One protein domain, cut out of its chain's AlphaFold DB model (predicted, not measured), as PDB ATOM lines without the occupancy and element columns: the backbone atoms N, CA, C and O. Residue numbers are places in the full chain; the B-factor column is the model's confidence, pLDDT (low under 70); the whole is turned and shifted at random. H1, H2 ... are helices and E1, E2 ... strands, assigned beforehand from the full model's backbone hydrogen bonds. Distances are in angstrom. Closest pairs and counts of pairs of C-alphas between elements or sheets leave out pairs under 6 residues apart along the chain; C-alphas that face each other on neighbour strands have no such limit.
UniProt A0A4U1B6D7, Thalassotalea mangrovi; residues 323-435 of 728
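What this domain is: This is residues 323 to 435 of the 728 residues of a protein of Thalassotalea mangrovi (UniProt A0A4U1B6D7). Little regular structure: a small twisted sheet with H3 over one face, and long loops beyond. The 113 printed residues include E1, H1, E2, H2, E3, H3, E4 in chain order; 38 are in named elements, class mixed. The mixed sheet runs E2, E1, E3, E4; the whole is compact, radius of gyration of the C-alphas 14.0 A, spans 44 by 29 by 26 A.

Where its parts are: E2 is residues 348 to 353, 17.0 A; E1, 323 to 326, begins at C-alpha (199.349, 199.847, 183.605). E3 is 391 to 395; E4, 428 to 430, ends at C-alpha (197.051, 199.630, 173.791). H3 is 403 to 413, 15.7 A; H1 is 330 to 333; H2 is 378 to 382.

How they stand to each other: E1 is parallel to E2, N 325 and O 350 2.8 A apart, and to E3, N 326 and O 393 2.8 A. E4 is antiparallel to E3, N 394 and O 429 2.8 A. H3 is on the sheet, height 9.4 A; its closest C-alphas to E4 are Phe 409 and Leu 428, 6.9 A. Every O i to N i+4 pair is within hydrogen-bond range in H2 and H3; H1 is too short. H2 is not on the sheet.

The domain as a whole: The printed part has no cut. Links H1 to E2, E2 to H2 and H3 to E4 are long; pLDDT is under 70 in 334 to 344, 364 to 384 and 415 to 425.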
ATOM      1  N   ILE A 323     198.930 200.196 184.957       90.06
ATOM      2  CA  ILE A 323     199.349 199.847 183.605       90.06
ATOM      3  C   ILE A 323     200.111 198.523 183.596       90.06
ATOM      4  O   ILE A 323     201.096 198.332 184.313       90.06
ATOM      5  N   ASN A 324     199.647 197.607 182.752       90.31
ATOM      6  CA  ASN A 324     200.366 196.397 182.385       90.31
ATOM      7  C   ASN A 324     201.142 196.653 181.096       90.31
ATOM      8  O   ASN A 324     200.550 197.026 180.087       90.31
ATOM      9  N   VAL A 325     202.449 196.415 181.111       89.50
ATOM     10  CA  VAL A 325     203.309 196.503 179.929       89.50
ATOM     11  C   VAL A 325     203.780 195.109 179.544       89.50
ATOM     12  O   VAL A 325     204.494 194.453 180.302       89.50
ATOM     13  N   PHE A 326     203.407 194.673 178.346       87.31
ATOM     14  CA  PHE A 326     203.849 193.427 177.740       87.31
ATOM     15  C   PHE A 326     205.073 193.687 176.862       87.31
ATOM     16  O   PHE A 326     205.010 194.441 175.887       87.31
ATOM     17  N   ILE A 327     206.195 193.073 177.227       83.50
ATOM     18  CA  ILE A 327     207.455 193.163 176.480       83.50
ATOM     19  C   ILE A 327     207.571 191.994 175.501       83.50
ATOM     20  O   ILE A 327     207.326 190.850 175.871       83.50
ATOM     21  N   ASN A 328     207.981 192.266 174.265       77.44
ATOM     22  CA  ASN A 328     208.153 191.220 173.249       77.44
ATOM     23  C   ASN A 328     209.618 190.902 172.971       77.44
ATOM     24  O   ASN A 328     209.924 189.809 172.501       77.44
ATOM     25  N   ASP A 329     210.515 191.849 173.247       76.12
ATOM     26  CA  ASP A 329     211.944 191.686 173.049       76.12
ATOM     27  C   ASP A 329     212.667 191.836 174.382       76.12
ATOM     28  O   ASP A 329     212.444 192.757 175.173       76.12
ATOM     29  N   ALA A 330     213.590 190.921 174.612       74.81
ATOM     30  CA  ALA A 330     214.494 190.934 175.735       74.81
ATOM     31  C   ALA A 330     215.315 192.241 175.820       74.81
ATOM     32  O   ALA A 330     215.635 192.717 176.911       74.81
ATOM     33  N   GLN A 331     215.607 192.868 174.675       77.38
ATOM     34  CA  GLN A 331     216.257 194.175 174.576       77.38
ATOM     35  C   GLN A 331     215.413 195.319 175.153       77.38
ATOM     36  O   GLN A 331     215.991 196.296 175.644       77.38
ATOM     37  N   ASN A 332     214.077 195.187 175.202       79.38
ATOM     38  CA  ASN A 332     213.208 196.189 175.824       79.38
ATOM     39  C   ASN A 332     213.569 196.403 177.312       79.38
ATOM     40  O   ASN A 332     213.343 197.490 177.837       79.38
ATOM     41  N   LEU A 333     214.196 195.416 177.972       74.19
ATOM     42  CA  LEU A 333     214.567 195.438 179.394       74.19
ATOM     43  C   LEU A 333     215.883 196.166 179.726       74.19
ATOM     44  O   LEU A 333     216.193 196.359 180.902       74.19
ATOM     45  N   LYS A 334     216.675 196.582 178.731       66.75
ATOM     46  CA  LYS A 334     218.075 197.010 178.935       66.75
ATOM     47  C   LYS A 334     218.257 198.217 179.872       66.75
ATOM     48  O   LYS A 334     219.271 198.293 180.561       66.75
ATOM     49  N   TYR A 335     217.292 199.138 179.917       58.91
ATOM     50  CA  TYR A 335     217.326 200.346 180.766       58.91
ATOM     51  C   TYR A 335     216.209 200.380 181.815       58.91
ATOM     52  O   TYR A 335     215.959 201.400 182.453       58.91
ATOM     53  N   LEU A 336     215.563 199.240 182.042       58.28
ATOM     54  CA  LEU A 336     214.561 199.090 183.086       58.28
ATOM     55  C   LEU A 336     215.083 199.078 184.542       58.28
ATOM     56  O   LEU A 336     214.281 199.358 185.429       58.28
ATOM     57  N   PRO A 337     216.381 198.858 184.861       50.47
ATOM     58  CA  PRO A 337     216.866 198.964 186.244       50.47
ATOM     59  C   PRO A 337     216.683 200.351 186.883       50.47
ATOM     60  O   PRO A 337     216.619 200.445 188.105       50.47
ATOM     61  N   SER A 338     216.551 201.418 186.082       49.81
ATOM     62  CA  SER A 338     216.209 202.772 186.556       49.81
ATOM     63  C   SER A 338     214.767 202.908 187.042       49.81
ATOM     64  O   SER A 338     214.421 203.945 187.594       49.81
ATOM     65  N   PHE A 339     213.939 201.860 186.935       56.81
ATOM     66  CA  PHE A 339     212.575 201.877 187.447       56.81
ATOM     67  C   PHE A 339     212.496 201.774 188.993       56.81
ATOM     68  O   PHE A 339     211.457 201.387 189.536       56.81
ATOM     69  N   SER A 340     213.571 202.134 189.693       46.88
ATOM     70  CA  SER A 340     213.947 201.714 191.043       46.88
ATOM     71  C   SER A 340     213.134 202.305 192.198       46.88
ATOM     72  O   SER A 340     213.370 201.925 193.342       46.88
ATOM     73  N   GLU A 341     212.153 203.172 191.944       54.09
ATOM     74  CA  GLU A 341     211.272 203.704 192.991       54.09
ATOM     75  C   GLU A 341     209.794 203.596 192.593       54.09
ATOM     76  O   GLU A 341     209.101 204.581 192.353       54.09
ATOM     77  N   ALA A 342     209.268 202.369 192.547       54.66
ATOM     78  CA  ALA A 342     207.842 202.121 192.301       54.66
ATOM     79  C   ALA A 342     206.913 202.884 193.274       54.66
ATOM     80  O   ALA A 342     205.787 203.226 192.914       54.66
ATOM     81  N   ALA A 343     207.387 203.192 194.488       48.62
ATOM     82  CA  ALA A 343     206.621 203.907 195.506       48.62
ATOM     83  C   ALA A 343     206.338 205.384 195.152       48.62
ATOM     84  O   ALA A 343     205.269 205.887 195.505       48.62
ATOM     85  N   SER A 344     207.239 206.064 194.428       57.38
ATOM     86  CA  SER A 344     207.124 207.496 194.089       57.38
ATOM     87  C   SER A 344     206.404 207.765 192.762       57.38
ATOM     88  O   SER A 344     206.139 208.917 192.421       57.38
ATOM     89  N   ARG A 345     206.037 206.718 192.012       74.56
ATOM     90  CA  ARG A 345     205.344 206.884 190.730       74.56
ATOM     91  C   ARG A 345     203.899 207.334 190.898       74.56
ATOM     92  O   ARG A 345     203.210 206.824 191.781       74.56
ATOM     93  N   PRO A 346     203.382 208.180 189.997       77.56
ATOM     94  CA  PRO A 346     201.984 208.595 190.031       77.56
ATOM     95  C   PRO A 346     201.013 207.522 189.485       77.56
ATOM     96  O   PRO A 346     199.804 207.721 189.526       77.56
ATOM     97  N   PHE A 347     201.527 206.385 189.001       85.00
ATOM     98  CA  PHE A 347     200.782 205.224 188.499       85.00
ATOM     99  C   PHE A 347     201.453 203.912 188.928       85.00
ATOM    100  O   PHE A 347     202.620 203.884 189.330       85.00
ATOM    101  N   GLU A 348     200.716 202.815 188.829       85.50
ATOM    102  CA  GLU A 348     201.178 201.458 189.114       85.50
ATOM    103  C   GLU A 348     201.629 200.816 187.822       85.50
ATOM    104  O   GLU A 348     200.882 200.786 186.850       85.50
ATOM    105  N   LEU A 349     202.844 200.291 187.803       86.19
ATOM    106  CA  LEU A 349     203.406 199.679 186.613       86.19
ATOM    107  C   LEU A 349     203.733 198.225 186.897       86.19
ATOM    108  O   LEU A 349     204.500 197.925 187.813       86.19
ATOM    109  N   ARG A 350     203.195 197.342 186.063       88.12
ATOM    110  CA  ARG A 350     203.509 195.917 186.064       88.12
ATOM    111  C   ARG A 350     204.015 195.535 184.690       88.12
ATOM    112  O   ARG A 350     203.468 195.970 183.681       88.12
ATOM    113  N   ILE A 351     205.072 194.742 184.658       87.25
ATOM    114  CA  ILE A 351     205.736 194.360 183.416       87.25
ATOM    115  C   ILE A 351     205.659 192.854 183.297       87.25
ATOM    116  O   ILE A 351     206.007 192.138 184.237       87.25
ATOM    117  N   PHE A 352     205.206 192.389 182.141       86.31
ATOM    118  CA  PHE A 352     205.019 190.980 181.857       86.31
ATOM    119  C   PHE A 352     205.772 190.594 180.597       86.31
ATOM    120  O   PHE A 352     205.668 191.268 179.572       86.31
ATOM    121  N   ARG A 353     206.475 189.463 180.649       83.81
ATOM    122  CA  ARG A 353     206.823 188.725 179.434       83.81
ATOM    123  C   ARG A 353     205.663 187.769 179.091       83.81
ATOM    124  O   ARG A 353     205.138 187.106 179.994       83.81
ATOM    125  N   PRO A 354     205.247 187.685 177.826       78.12
ATOM    126  CA  PRO A 354     204.261 186.713 177.368       78.12
ATOM    127  C   PRO A 354     204.751 185.266 177.501       78.12
ATOM    128  O   PRO A 354     205.946 184.993 177.375       78.12
ATOM    129  N   SER A 355     203.834 184.327 177.742       76.25
ATOM    130  CA  SER A 355     204.114 182.887 177.735       76.25
ATOM    131  C   SER A 355     202.841 182.092 177.431       76.25
ATOM    132  O   SER A 355     201.736 182.580 177.663       76.25
ATOM    133  N   VAL A 356     202.999 180.878 176.889       72.00
ATOM    134  CA  VAL A 356     201.895 180.007 176.408       72.00
ATOM    135  C   VAL A 356     200.906 179.618 177.502       72.00
ATOM    136  O   VAL A 356     199.761 179.287 177.227       72.00
ATOM    137  N   ASP A 357     201.355 179.685 178.742       71.62
ATOM    138  CA  ASP A 357     200.673 179.278 179.961       71.62
ATOM    139  C   ASP A 357     200.401 180.475 180.895       71.62
ATOM    140  O   ASP A 357     200.136 180.299 182.083       71.62
ATOM    141  N   GLY A 358     200.467 181.701 180.366       76.25
ATOM    142  CA  GLY A 358     200.099 182.926 181.074       76.25
ATOM    143  C   GLY A 358     201.198 183.993 181.107       76.25
ATOM    144  O   GLY A 358     202.358 183.731 180.773       76.25
ATOM    145  N   PRO A 359     200.858 185.224 181.519       82.56
ATOM    146  CA  PRO A 359     201.817 186.314 181.598       82.56
ATOM    147  C   PRO A 359     202.797 186.068 182.745       82.56
ATOM    148  O   PRO A 359     202.432 185.542 183.795       82.56
ATOM    149  N   ARG A 360     204.061 186.447 182.556       85.94
ATOM    150  CA  ARG A 360     205.123 186.185 183.533       85.94
ATOM    151  C   ARG A 360     205.702 187.493 184.031       85.94
ATOM    152  O   ARG A 360     206.217 188.262 183.215       85.94
ATOM    153  N   PRO A 361     205.600 187.780 185.333       87.44
ATOM    154  CA  PRO A 361     205.986 189.077 185.843       87.44
ATOM    155  C   PRO A 361     207.501 189.257 185.797       87.44
ATOM    156  O   PRO A 361     208.279 188.320 185.989       87.44
ATOM    157  N   VAL A 362     207.920 190.491 185.543       82.56
ATOM    158  CA  VAL A 362     209.323 190.901 185.528       82.56
ATOM    159  C   VAL A 362     209.544 191.877 186.679       82.56
ATOM    160  O   VAL A 362     209.159 193.042 186.593       82.56
ATOM    161  N   HIS A 363     210.151 191.394 187.768       79.50
ATOM    162  CA  HIS A 363     210.393 192.192 188.979       79.50
ATOM    163  C   HIS A 363     211.799 192.795 189.048       79.50
ATOM    164  O   HIS A 363     211.953 193.923 189.510       79.50
ATOM    165  N   GLN A 364     212.827 192.062 188.604       66.69
ATOM    166  CA  GLN A 364     214.221 192.513 188.617       66.69
ATOM    167  C   GLN A 364     215.028 191.935 187.454       66.69
ATOM    168  O   GLN A 364     214.750 190.842 186.966       66.69
ATOM    169  N   PHE A 365     216.073 192.665 187.056       58.56
ATOM    170  CA  PHE A 365     217.031 192.241 186.040       58.56
ATOM    171  C   PHE A 365     218.360 191.852 186.699       58.56
ATOM    172  O   PHE A 365     219.193 192.706 187.002       58.56
ATOM    173  N   SER A 366     218.583 190.558 186.916       46.78
ATOM    174  CA  SER A 366     219.937 190.006 187.008       46.78
ATOM    175  C   SER A 366     220.289 189.511 185.615       46.78
ATOM    176  O   SER A 366     219.530 188.708 185.089       46.78
ATOM    177  N   GLY A 367     221.374 190.007 185.014       45.12
ATOM    178  CA  GLY A 367     221.796 189.741 183.628       45.12
ATOM    179  C   GLY A 367     222.139 188.284 183.274       45.12
ATOM    180  O   GLY A 367     223.130 188.039 182.591       45.12
ATOM    181  N   GLU A 368     221.349 187.318 183.730       41.72
ATOM    182  CA  GLU A 368     221.305 185.959 183.221       41.72
ATOM    183  C   GLU A 368     220.608 185.945 181.856       41.72
ATOM    184  O   GLU A 368     219.723 186.752 181.566       41.72
ATOM    185  N   SER A 369     221.081 185.049 180.991       41.41
ATOM    186  CA  SER A 369     220.659 184.898 179.600       41.41
ATOM    187  C   SER A 369     219.137 184.946 179.450       41.41
ATOM    188  O   SER A 369     218.418 184.133 180.029       41.41
ATOM    189  N   LEU A 370     218.666 185.878 178.618       48.84
ATOM    190  CA  LEU A 370     217.274 186.047 178.194       48.84
ATOM    191  C   LEU A 370     216.850 184.909 177.242       48.84
ATOM    192  O   LEU A 370     216.391 185.137 176.125       48.84
ATOM    193  N   SER A 371     217.068 183.664 177.656       45.09
ATOM    194  CA  SER A 371     216.570 182.483 176.960       45.09
ATOM    195  C   SER A 371     215.079 182.301 177.271       45.09
ATOM    196  O   SER A 371     214.641 182.541 178.394       45.09
ATOM    197  N   GLY A 372     214.281 181.934 176.264       51.09
ATOM    198  CA  GLY A 372     212.844 181.677 176.435       51.09
ATOM    199  C   GLY A 372     211.903 182.868 176.197       51.09
ATOM    200  O   GLY A 372     210.740 182.795 176.588       51.09
ATOM    201  N   PHE A 373     212.353 183.952 175.548       57.22
ATOM    202  CA  PHE A 373     211.424 184.903 174.922       57.22
ATOM    203  C   PHE A 373     210.821 184.246 173.678       57.22
ATOM    204  O   PHE A 373     211.436 184.226 172.614       57.22
ATOM    205  N   SER A 374     209.623 183.683 173.805       53.38
ATOM    206  CA  SER A 374     208.788 183.420 172.637       53.38
ATOM    207  C   SER A 374     208.121 184.732 172.246       53.38
ATOM    208  O   SER A 374     207.283 185.233 172.997       53.38
ATOM    209  N   VAL A 375     208.493 185.295 171.094       56.22
ATOM    210  CA  VAL A 375     207.723 186.393 170.498       56.22
ATOM    211  C   VAL A 375     206.328 185.841 170.227       56.22
ATOM    212  O   VAL A 375     206.155 184.978 169.370       56.22
ATOM    213  N   MET A 376     205.356 186.283 171.016       62.12
ATOM    214  CA  MET A 376     203.956 185.992 170.760       62.12
ATOM    215  C   MET A 376     203.419 187.032 169.793       62.12
ATOM    216  O   MET A 376     203.684 188.225 169.950       62.12
ATOM    217  N   ASP A 377     202.679 186.576 168.788       61.56
ATOM    218  CA  ASP A 377     201.926 187.491 167.947       61.56
ATOM    219  C   ASP A 377     200.777 188.149 168.735       61.56
ATOM    220  O   ASP A 377     200.440 187.777 169.865       61.56
ATOM    221  N   GLU A 378     200.192 189.183 168.138       62.44
ATOM    222  CA  GLU A 378     199.133 189.983 168.753       62.44
ATOM    223  C   GLU A 378     197.892 189.139 169.105       62.44
ATOM    224  O   GLU A 378     197.267 189.368 170.141       62.44
ATOM    225  N   GLN A 379     197.575 188.108 168.311       63.06
ATOM    226  CA  GLN A 379     196.439 187.217 168.567       63.06
ATOM    227  C   GLN A 379     196.681 186.347 169.803       63.06
ATOM    228  O   GLN A 379     195.818 186.277 170.682       63.06
ATOM    229  N   ALA A 380     197.865 185.747 169.924       64.69
ATOM    230  CA  ALA A 380     198.250 184.952 171.084       64.69
ATOM    231  C   ALA A 380     198.229 185.781 172.376       64.69
ATOM    232  O   ALA A 380     197.776 185.298 173.410       64.69
ATOM    233  N   LEU A 381     198.633 187.052 172.310       66.25
ATOM    234  CA  LEU A 381     198.614 187.966 173.452       66.25
ATOM    235  C   LEU A 381     197.213 188.348 173.917       66.25
ATOM    236  O   LEU A 381     196.976 188.459 175.118       66.25
ATOM    237  N   THR A 382     196.274 188.527 172.987       67.19
ATOM    238  CA  THR A 382     194.875 188.800 173.352       67.19
ATOM    239  C   THR A 382     194.192 187.617 174.038       67.19
ATOM    240  O   THR A 382     193.227 187.823 174.769       67.19
ATOM    241  N   ALA A 383     194.702 186.395 173.865       68.38
ATOM    242  CA  ALA A 383     194.189 185.192 174.521       68.38
ATOM    243  C   ALA A 383     194.757 184.963 175.937       68.38
ATOM    244  O   ALA A 383     194.326 184.041 176.627       68.38
ATOM    245  N   VAL A 384     195.722 185.774 176.384       69.12
ATOM    246  CA  VAL A 384     196.339 185.630 177.708       69.12
ATOM    247  C   VAL A 384     195.430 186.222 178.787       69.12
ATOM    248  O   VAL A 384     195.024 187.379 178.685       69.12
ATOM    249  N   ASN A 385     195.188 185.456 179.858       75.94
ATOM    250  CA  ASN A 385     194.562 185.959 181.084       75.94
ATOM    251  C   ASN A 385     195.545 186.856 181.844       75.94
ATOM    252  O   ASN A 385     196.460 186.376 182.514       75.94
ATOM    253  N   ALA A 386     195.370 188.166 181.716       77.00
ATOM    254  CA  ALA A 386     196.169 189.168 182.403       77.00
ATOM    255  C   ALA A 386     195.535 189.575 183.741       77.00
ATOM    256  O   ALA A 386     194.309 189.524 183.887       77.00
ATOM    257  N   PRO A 387     196.335 190.029 184.723       78.19
ATOM    258  CA  PRO A 387     195.770 190.716 185.872       78.19
ATOM    259  C   PRO A 387     195.088 192.014 185.424       78.19
ATOM    260  O   PRO A 387     195.608 192.720 184.560       78.19
ATOM    261  N   GLU A 388     193.940 192.334 186.018       83.12
ATOM    262  CA  GLU A 388     193.185 193.548 185.691       83.12
ATOM    263  C   GLU A 388     194.044 194.803 185.843       83.12
ATOM    264  O   GLU A 388     194.788 194.948 186.819       83.12
ATOM    265  N   ALA A 389     193.945 195.694 184.858       87.19
ATOM    266  CA  ALA A 389     194.618 196.983 184.812       87.19
ATOM    267  C   ALA A 389     193.745 198.008 184.089       87.19
ATOM    268  O   ALA A 389     192.945 197.639 183.227       87.19
ATOM    269  N   ASP A 390     193.969 199.287 184.373       86.69
ATOM    270  CA  ASP A 390     193.296 200.377 183.657       86.69
ATOM    271  C   ASP A 390     193.758 200.455 182.208       86.69
ATOM    272  O   ASP A 390     192.968 200.730 181.308       86.69
ATOM    273  N   PHE A 391     195.038 200.154 181.982       89.94
ATOM    274  CA  PHE A 391     195.612 200.040 180.653       89.94
ATOM    275  C   PHE A 391     196.465 198.782 180.549       89.94
ATOM    276  O   PHE A 391     197.298 198.496 181.409       89.94
ATOM    277  N   SER A 392     196.310 198.063 179.446       90.44
ATOM    278  CA  SER A 392     197.255 197.036 179.026       90.44
ATOM    279  C   SER A 392     197.883 197.489 177.719       90.44
ATOM    280  O   SER A 392     197.175 197.862 176.786       90.44
ATOM    281  N   VAL A 393     199.211 197.503 177.657       90.00
ATOM    282  CA  VAL A 393     199.959 197.965 176.488       90.00
ATOM    283  C   VAL A 393     201.038 196.976 176.094       90.00
ATOM    284  O   VAL A 393     201.634 196.310 176.936       90.00
ATOM    285  N   GLN A 394     201.333 196.933 174.805       87.69
ATOM    286  CA  GLN A 394     202.413 196.162 174.223       87.69
ATOM    287  C   GLN A 394     203.518 197.101 173.730       87.69
ATOM    288  O   GLN A 394     203.237 198.148 173.139       87.69
ATOM    289  N   VAL A 395     204.780 196.716 173.943       86.69
ATOM    290  CA  VAL A 395     205.935 197.432 173.384       86.69
ATOM    291  C   VAL A 395     206.144 197.036 171.921       86.69
ATOM    292  O   VAL A 395     206.297 195.855 171.600       86.69
ATOM    293  N   THR A 396     206.194 198.023 171.026       82.19
ATOM    294  CA  THR A 396     206.540 197.824 169.613       82.19
ATOM    295  C   THR A 396     208.010 198.125 169.344       82.19
ATOM    296  O   THR A 396     208.501 199.197 169.705       82.19
ATOM    297  N   GLY A 397     208.685 197.214 168.639       78.50
ATOM    298  CA  GLY A 397     210.103 197.325 168.284       78.50
ATOM    299  C   GLY A 397     211.049 196.686 169.306       78.50
ATOM    300  O   GLY A 397     210.667 196.367 170.430       78.50
ATOM    301  N   SER A 398     212.303 196.496 168.897       77.56
ATOM    302  CA  SER A 398     213.358 195.851 169.694       77.56
ATOM    303  C   SER A 398     214.129 196.822 170.592       77.56
ATOM    304  O   SER A 398     214.909 196.407 171.438       77.56
ATOM    305  N   GLU A 399     213.932 198.128 170.423       82.06
ATOM    306  CA  GLU A 399     214.679 199.132 171.180       82.06
ATOM    307  C   GLU A 399     214.331 199.106 172.684       82.06
ATOM    308  O   GLU A 399     213.192 198.803 173.057       82.06
ATOM    309  N   PRO A 400     215.267 199.480 173.575       82.00
ATOM    310  CA  PRO A 400     215.012 199.560 175.010       82.00
ATOM    311  C   PRO A 400     213.806 200.440 175.369       82.00
ATOM    312  O   PRO A 400     213.654 201.548 174.839       82.00
ATOM    313  N   LEU A 401     212.958 199.963 176.285       82.56
ATOM    314  CA  LEU A 401     211.856 200.742 176.847       82.56
ATOM    315  C   LEU A 401     212.415 201.748 177.860       82.56
ATOM    316  O   LEU A 401     213.238 201.389 178.705       82.56
ATOM    317  N   SER A 402     211.968 203.002 177.790       78.81
ATOM    318  CA  SER A 402     212.363 204.055 178.729       78.81
ATOM    319  C   SER A 402     211.190 204.502 179.604       78.81
ATOM    320  O   SER A 402     210.024 204.326 179.246       78.81
ATOM    321  N   GLU A 403     211.485 205.132 180.745       77.25
ATOM    322  CA  GLU A 403     210.447 205.756 181.580       77.25
ATOM    323  C   GLU A 403     209.690 206.862 180.833       77.25
ATOM    324  O   GLU A 403     208.502 207.066 181.074       77.25
ATOM    325  N   PHE A 404     210.352 207.546 179.893       78.88
ATOM    326  CA  PHE A 404     209.715 208.565 179.066       78.88
ATOM    327  C   PHE A 404     208.574 207.984 178.225       78.88
ATOM    328  O   PHE A 404     207.516 208.602 178.163       78.88
ATOM    329  N   ASP A 405     208.740 206.792 177.636       82.06
ATOM    330  CA  ASP A 405     207.684 206.168 176.824       82.06
ATOM    331  C   ASP A 405     206.429 205.883 177.659       82.06
ATOM    332  O   ASP A 405     205.312 206.174 177.232       82.06
ATOM    333  N   VAL A 406     206.618 205.346 178.869       83.00
ATOM    334  CA  VAL A 406     205.518 205.010 179.787       83.00
ATOM    335  C   VAL A 406     204.830 206.278 180.295       83.00
ATOM    336  O   VAL A 406     203.602 206.359 180.274       83.00
ATOM    337  N   ASN A 407     205.607 207.289 180.698       81.31
ATOM    338  CA  ASN A 407     205.067 208.570 181.154       81.31
ATOM    339  C   ASN A 407     204.282 209.272 180.042       81.31
ATOM    340  O   ASN A 407     203.162 209.705 180.288       81.31
ATOM    341  N   ALA A 408     204.816 209.313 178.817       80.62
ATOM    342  CA  ALA A 408     204.145 209.920 177.670       80.62
ATOM    343  C   ALA A 408     202.817 209.222 177.332       80.62
ATOM    344  O   ALA A 408     201.838 209.894 177.004       80.62
ATOM    345  N   PHE A 409     202.761 207.889 177.441       86.38
ATOM    346  CA  PHE A 409     201.516 207.141 177.270       86.38
ATOM    347  C   PHE A 409     200.471 207.530 178.323       86.38
ATOM    348  O   PHE A 409     199.343 207.873 177.969       86.38
ATOM    349  N   ILE A 410     200.843 207.519 179.608       84.19
ATOM    350  CA  ILE A 410     199.922 207.857 180.702       84.19
ATOM    351  C   ILE A 410     199.472 209.322 180.618       84.19
ATOM    352  O   ILE A 410     198.278 209.600 180.741       84.19
ATOM    353  N   ASP A 411     200.385 210.257 180.345       80.31
ATOM    354  CA  ASP A 411     200.078 211.686 180.220       80.31
ATOM    355  C   ASP A 411     198.999 211.960 179.171       80.31
ATOM    356  O   ASP A 411     198.144 212.823 179.361       80.31
ATOM    357  N   ALA A 412     199.007 211.209 178.075       81.69
ATOM    358  CA  ALA A 412     198.026 211.374 177.018       81.69
ATOM    359  C   ALA A 412     196.677 210.696 177.295       81.69
ATOM    360  O   ALA A 412     195.678 211.067 176.681       81.69
ATOM    361  N   LYS A 413     196.623 209.733 178.224       83.38
ATOM    362  CA  LYS A 413     195.360 209.189 178.752       83.38
ATOM    363  C   LYS A 413     194.726 210.104 179.798       83.38
ATOM    364  O   LYS A 413     193.512 210.071 179.977       83.38
ATOM    365  N   PHE A 414     195.532 210.949 180.439       79.38
ATOM    366  CA  PHE A 414     195.092 211.927 181.433       79.38
ATOM    367  C   PHE A 414     195.565 213.345 181.059       79.38
ATOM    368  O   PHE A 414     196.341 213.946 181.812       79.38
ATOM    369  N   PRO A 415     195.138 213.879 179.895       66.12
ATOM    370  CA  PRO A 415     195.678 215.112 179.325       66.12
ATOM    371  C   PRO A 415     195.525 216.325 180.256       66.12
ATOM    372  O   PRO A 415     194.595 216.420 181.054       66.12
ATOM    373  N   THR A 416     196.451 217.279 180.135       60.78
ATOM    374  CA  THR A 416     196.368 218.607 180.769       60.78
ATOM    375  C   THR A 416     195.952 219.654 179.739       60.78
ATOM    376  O   THR A 416     195.990 219.404 178.539       60.78
ATOM    377  N   VAL A 417     195.690 220.886 180.182       51.09
ATOM    378  CA  VAL A 417     195.536 222.056 179.291       51.09
ATOM    379  C   VAL A 417     196.761 222.262 178.364       51.09
ATOM    380  O   VAL A 417     196.653 222.916 177.334       51.09
ATOM    381  N   SER A 418     197.924 221.683 178.699       47.06
ATOM    382  CA  SER A 418     199.191 221.803 177.954       47.06
ATOM    383  C   SER A 418     199.669 220.483 177.319       47.06
ATOM    384  O   SER A 418     200.752 220.427 176.732       47.06
ATOM    385  N   SER A 419     198.916 219.382 177.439       54.62
ATOM    386  CA  SER A 419     199.386 218.093 176.921       54.62
ATOM    387  C   SER A 419     199.382 218.103 175.399       54.62
ATOM    388  O   SER A 419     198.337 218.276 174.769       54.62
ATOM    389  N   LYS A 420     200.555 217.877 174.802       53.75
ATOM    390  CA  LYS A 420     200.648 217.565 173.377       53.75
ATOM    391  C   LYS A 420     199.962 216.215 173.121       53.75
ATOM    392  O   LYS A 420     200.116 215.313 173.946       53.75
ATOM    393  N   PRO A 421     199.234 216.055 172.004       57.12
ATOM    394  CA  PRO A 421     198.712 214.751 171.612       57.12
ATOM    395  C   PRO A 421     199.855 213.735 171.493       57.12
ATOM    396  O   PRO A 421     200.983 214.109 171.154       57.12
ATOM    397  N   LEU A 422     199.553 212.460 171.774       60.69
ATOM    398  CA  LEU A 422     200.472 211.342 171.534       60.69
ATOM    399  C   LEU A 422     201.069 211.473 170.132       60.69
ATOM    400  O   LEU A 422     200.330 211.590 169.153       60.69
ATOM    401  N   SER A 423     202.400 211.461 170.032       59.19
ATOM    402  CA  SER A 423     203.037 211.353 168.724       59.19
ATOM    403  C   SER A 423     202.671 210.004 168.105       59.19
ATOM    404  O   SER A 423     202.530 208.999 168.806       59.19
ATOM    405  N   ASN A 424     202.584 209.959 166.775       58.00
ATOM    406  CA  ASN A 424     202.443 208.696 166.041       58.00
ATOM    407  C   ASN A 424     203.630 207.735 166.279       58.00
ATOM    408  O   ASN A 424     203.540 206.562 165.932       58.00
ATOM    409  N   ASP A 425     204.707 208.220 166.908       61.56
ATOM    410  CA  ASP A 425     205.900 207.461 167.289       61.56
ATOM    411  C   ASP A 425     205.796 206.810 168.685       61.56
ATOM    412  O   ASP A 425     206.780 206.248 169.171       61.56
ATOM    413  N   CYS A 426     204.644 206.883 169.373       71.94
ATOM    414  CA  CYS A 426     204.477 206.202 170.658       71.94
ATOM    415  C   CYS A 426     204.646 204.684 170.490       71.94
ATOM    416  O   CYS A 426     203.882 204.020 169.788       71.94
ATOM    417  N   ARG A 427     205.652 204.132 171.174       80.94
ATOM    418  CA  ARG A 427     206.028 202.712 171.091       80.94
ATOM    419  C   ARG A 427     205.153 201.791 171.941       80.94
ATOM    420  O   ARG A 427     205.357 200.581 171.925       80.94
ATOM    421  N   LEU A 428     204.220 202.352 172.709       88.12
ATOM    422  CA  LEU A 428     203.270 201.608 173.527       88.12
ATOM    423  C   LEU A 428     201.921 201.588 172.817       88.12
ATOM    424  O   LEU A 428     201.267 202.622 172.675       88.12
ATOM    425  N   ARG A 429     201.506 200.403 172.370       86.81
ATOM    426  CA  ARG A 429     200.192 200.197 171.759       86.81
ATOM    427  C   ARG A 429     199.253 199.575 172.764       86.81
ATOM    428  O   ARG A 429     199.582 198.567 173.377       86.81
ATOM    429  N   GLU A 430     198.090 200.185 172.935       88.06
ATOM    430  CA  GLU A 430     197.051 199.630 173.791       88.06
ATOM    431  C   GLU A 430     196.552 198.300 173.227       88.06
ATOM    432  O   GLU A 430     196.336 198.156 172.024       88.06
ATOM    433  N   MET A 431     196.368 197.337 174.117       85.31
ATOM    434  CA  MET A 431     195.876 196.006 173.813       85.31
ATOM    435  C   MET A 431     194.768 195.630 174.794       85.31
ATOM    436  O   MET A 431     194.693 196.145 175.910       85.31
ATOM    437  N   LYS A 432     193.905 194.704 174.378       82.56
ATOM    438  CA  LYS A 432     192.799 194.199 175.195       82.56
ATOM    439  C   LYS A 432     193.038 192.718 175.498       82.56
ATOM    440  O   LYS A 432     192.575 191.882 174.723       82.56
ATOM    441  N   PRO A 433     193.810 192.385 176.550       79.62
ATOM    442  CA  PRO A 433     193.939 190.999 176.976       79.62
ATOM    443  C   PRO A 433     192.606 190.502 177.542       79.62
ATOM    444  O   PRO A 433     191.724 191.294 177.891       79.62
ATOM    445  N   GLN A 434     192.472 189.186 177.670       81.19
ATOM    446  CA  GLN A 434     191.421 188.627 178.506       81.19
ATOM    447  C   GLN A 434     191.755 188.921 179.968       81.19
ATOM    448  O   GLN A 434     192.888 188.748 180.418       81.19
ATOM    449  N   TYR A 435     190.762 189.383 180.717       78.75
ATOM    450  CA  TYR A 435     190.858 189.474 182.165       78.75
ATOM    451  C   TYR A 435     190.075 188.305 182.744       78.75
ATOM    452  O   TYR A 435     188.910 188.100 182.395       78.75
TER     453      TYR A 435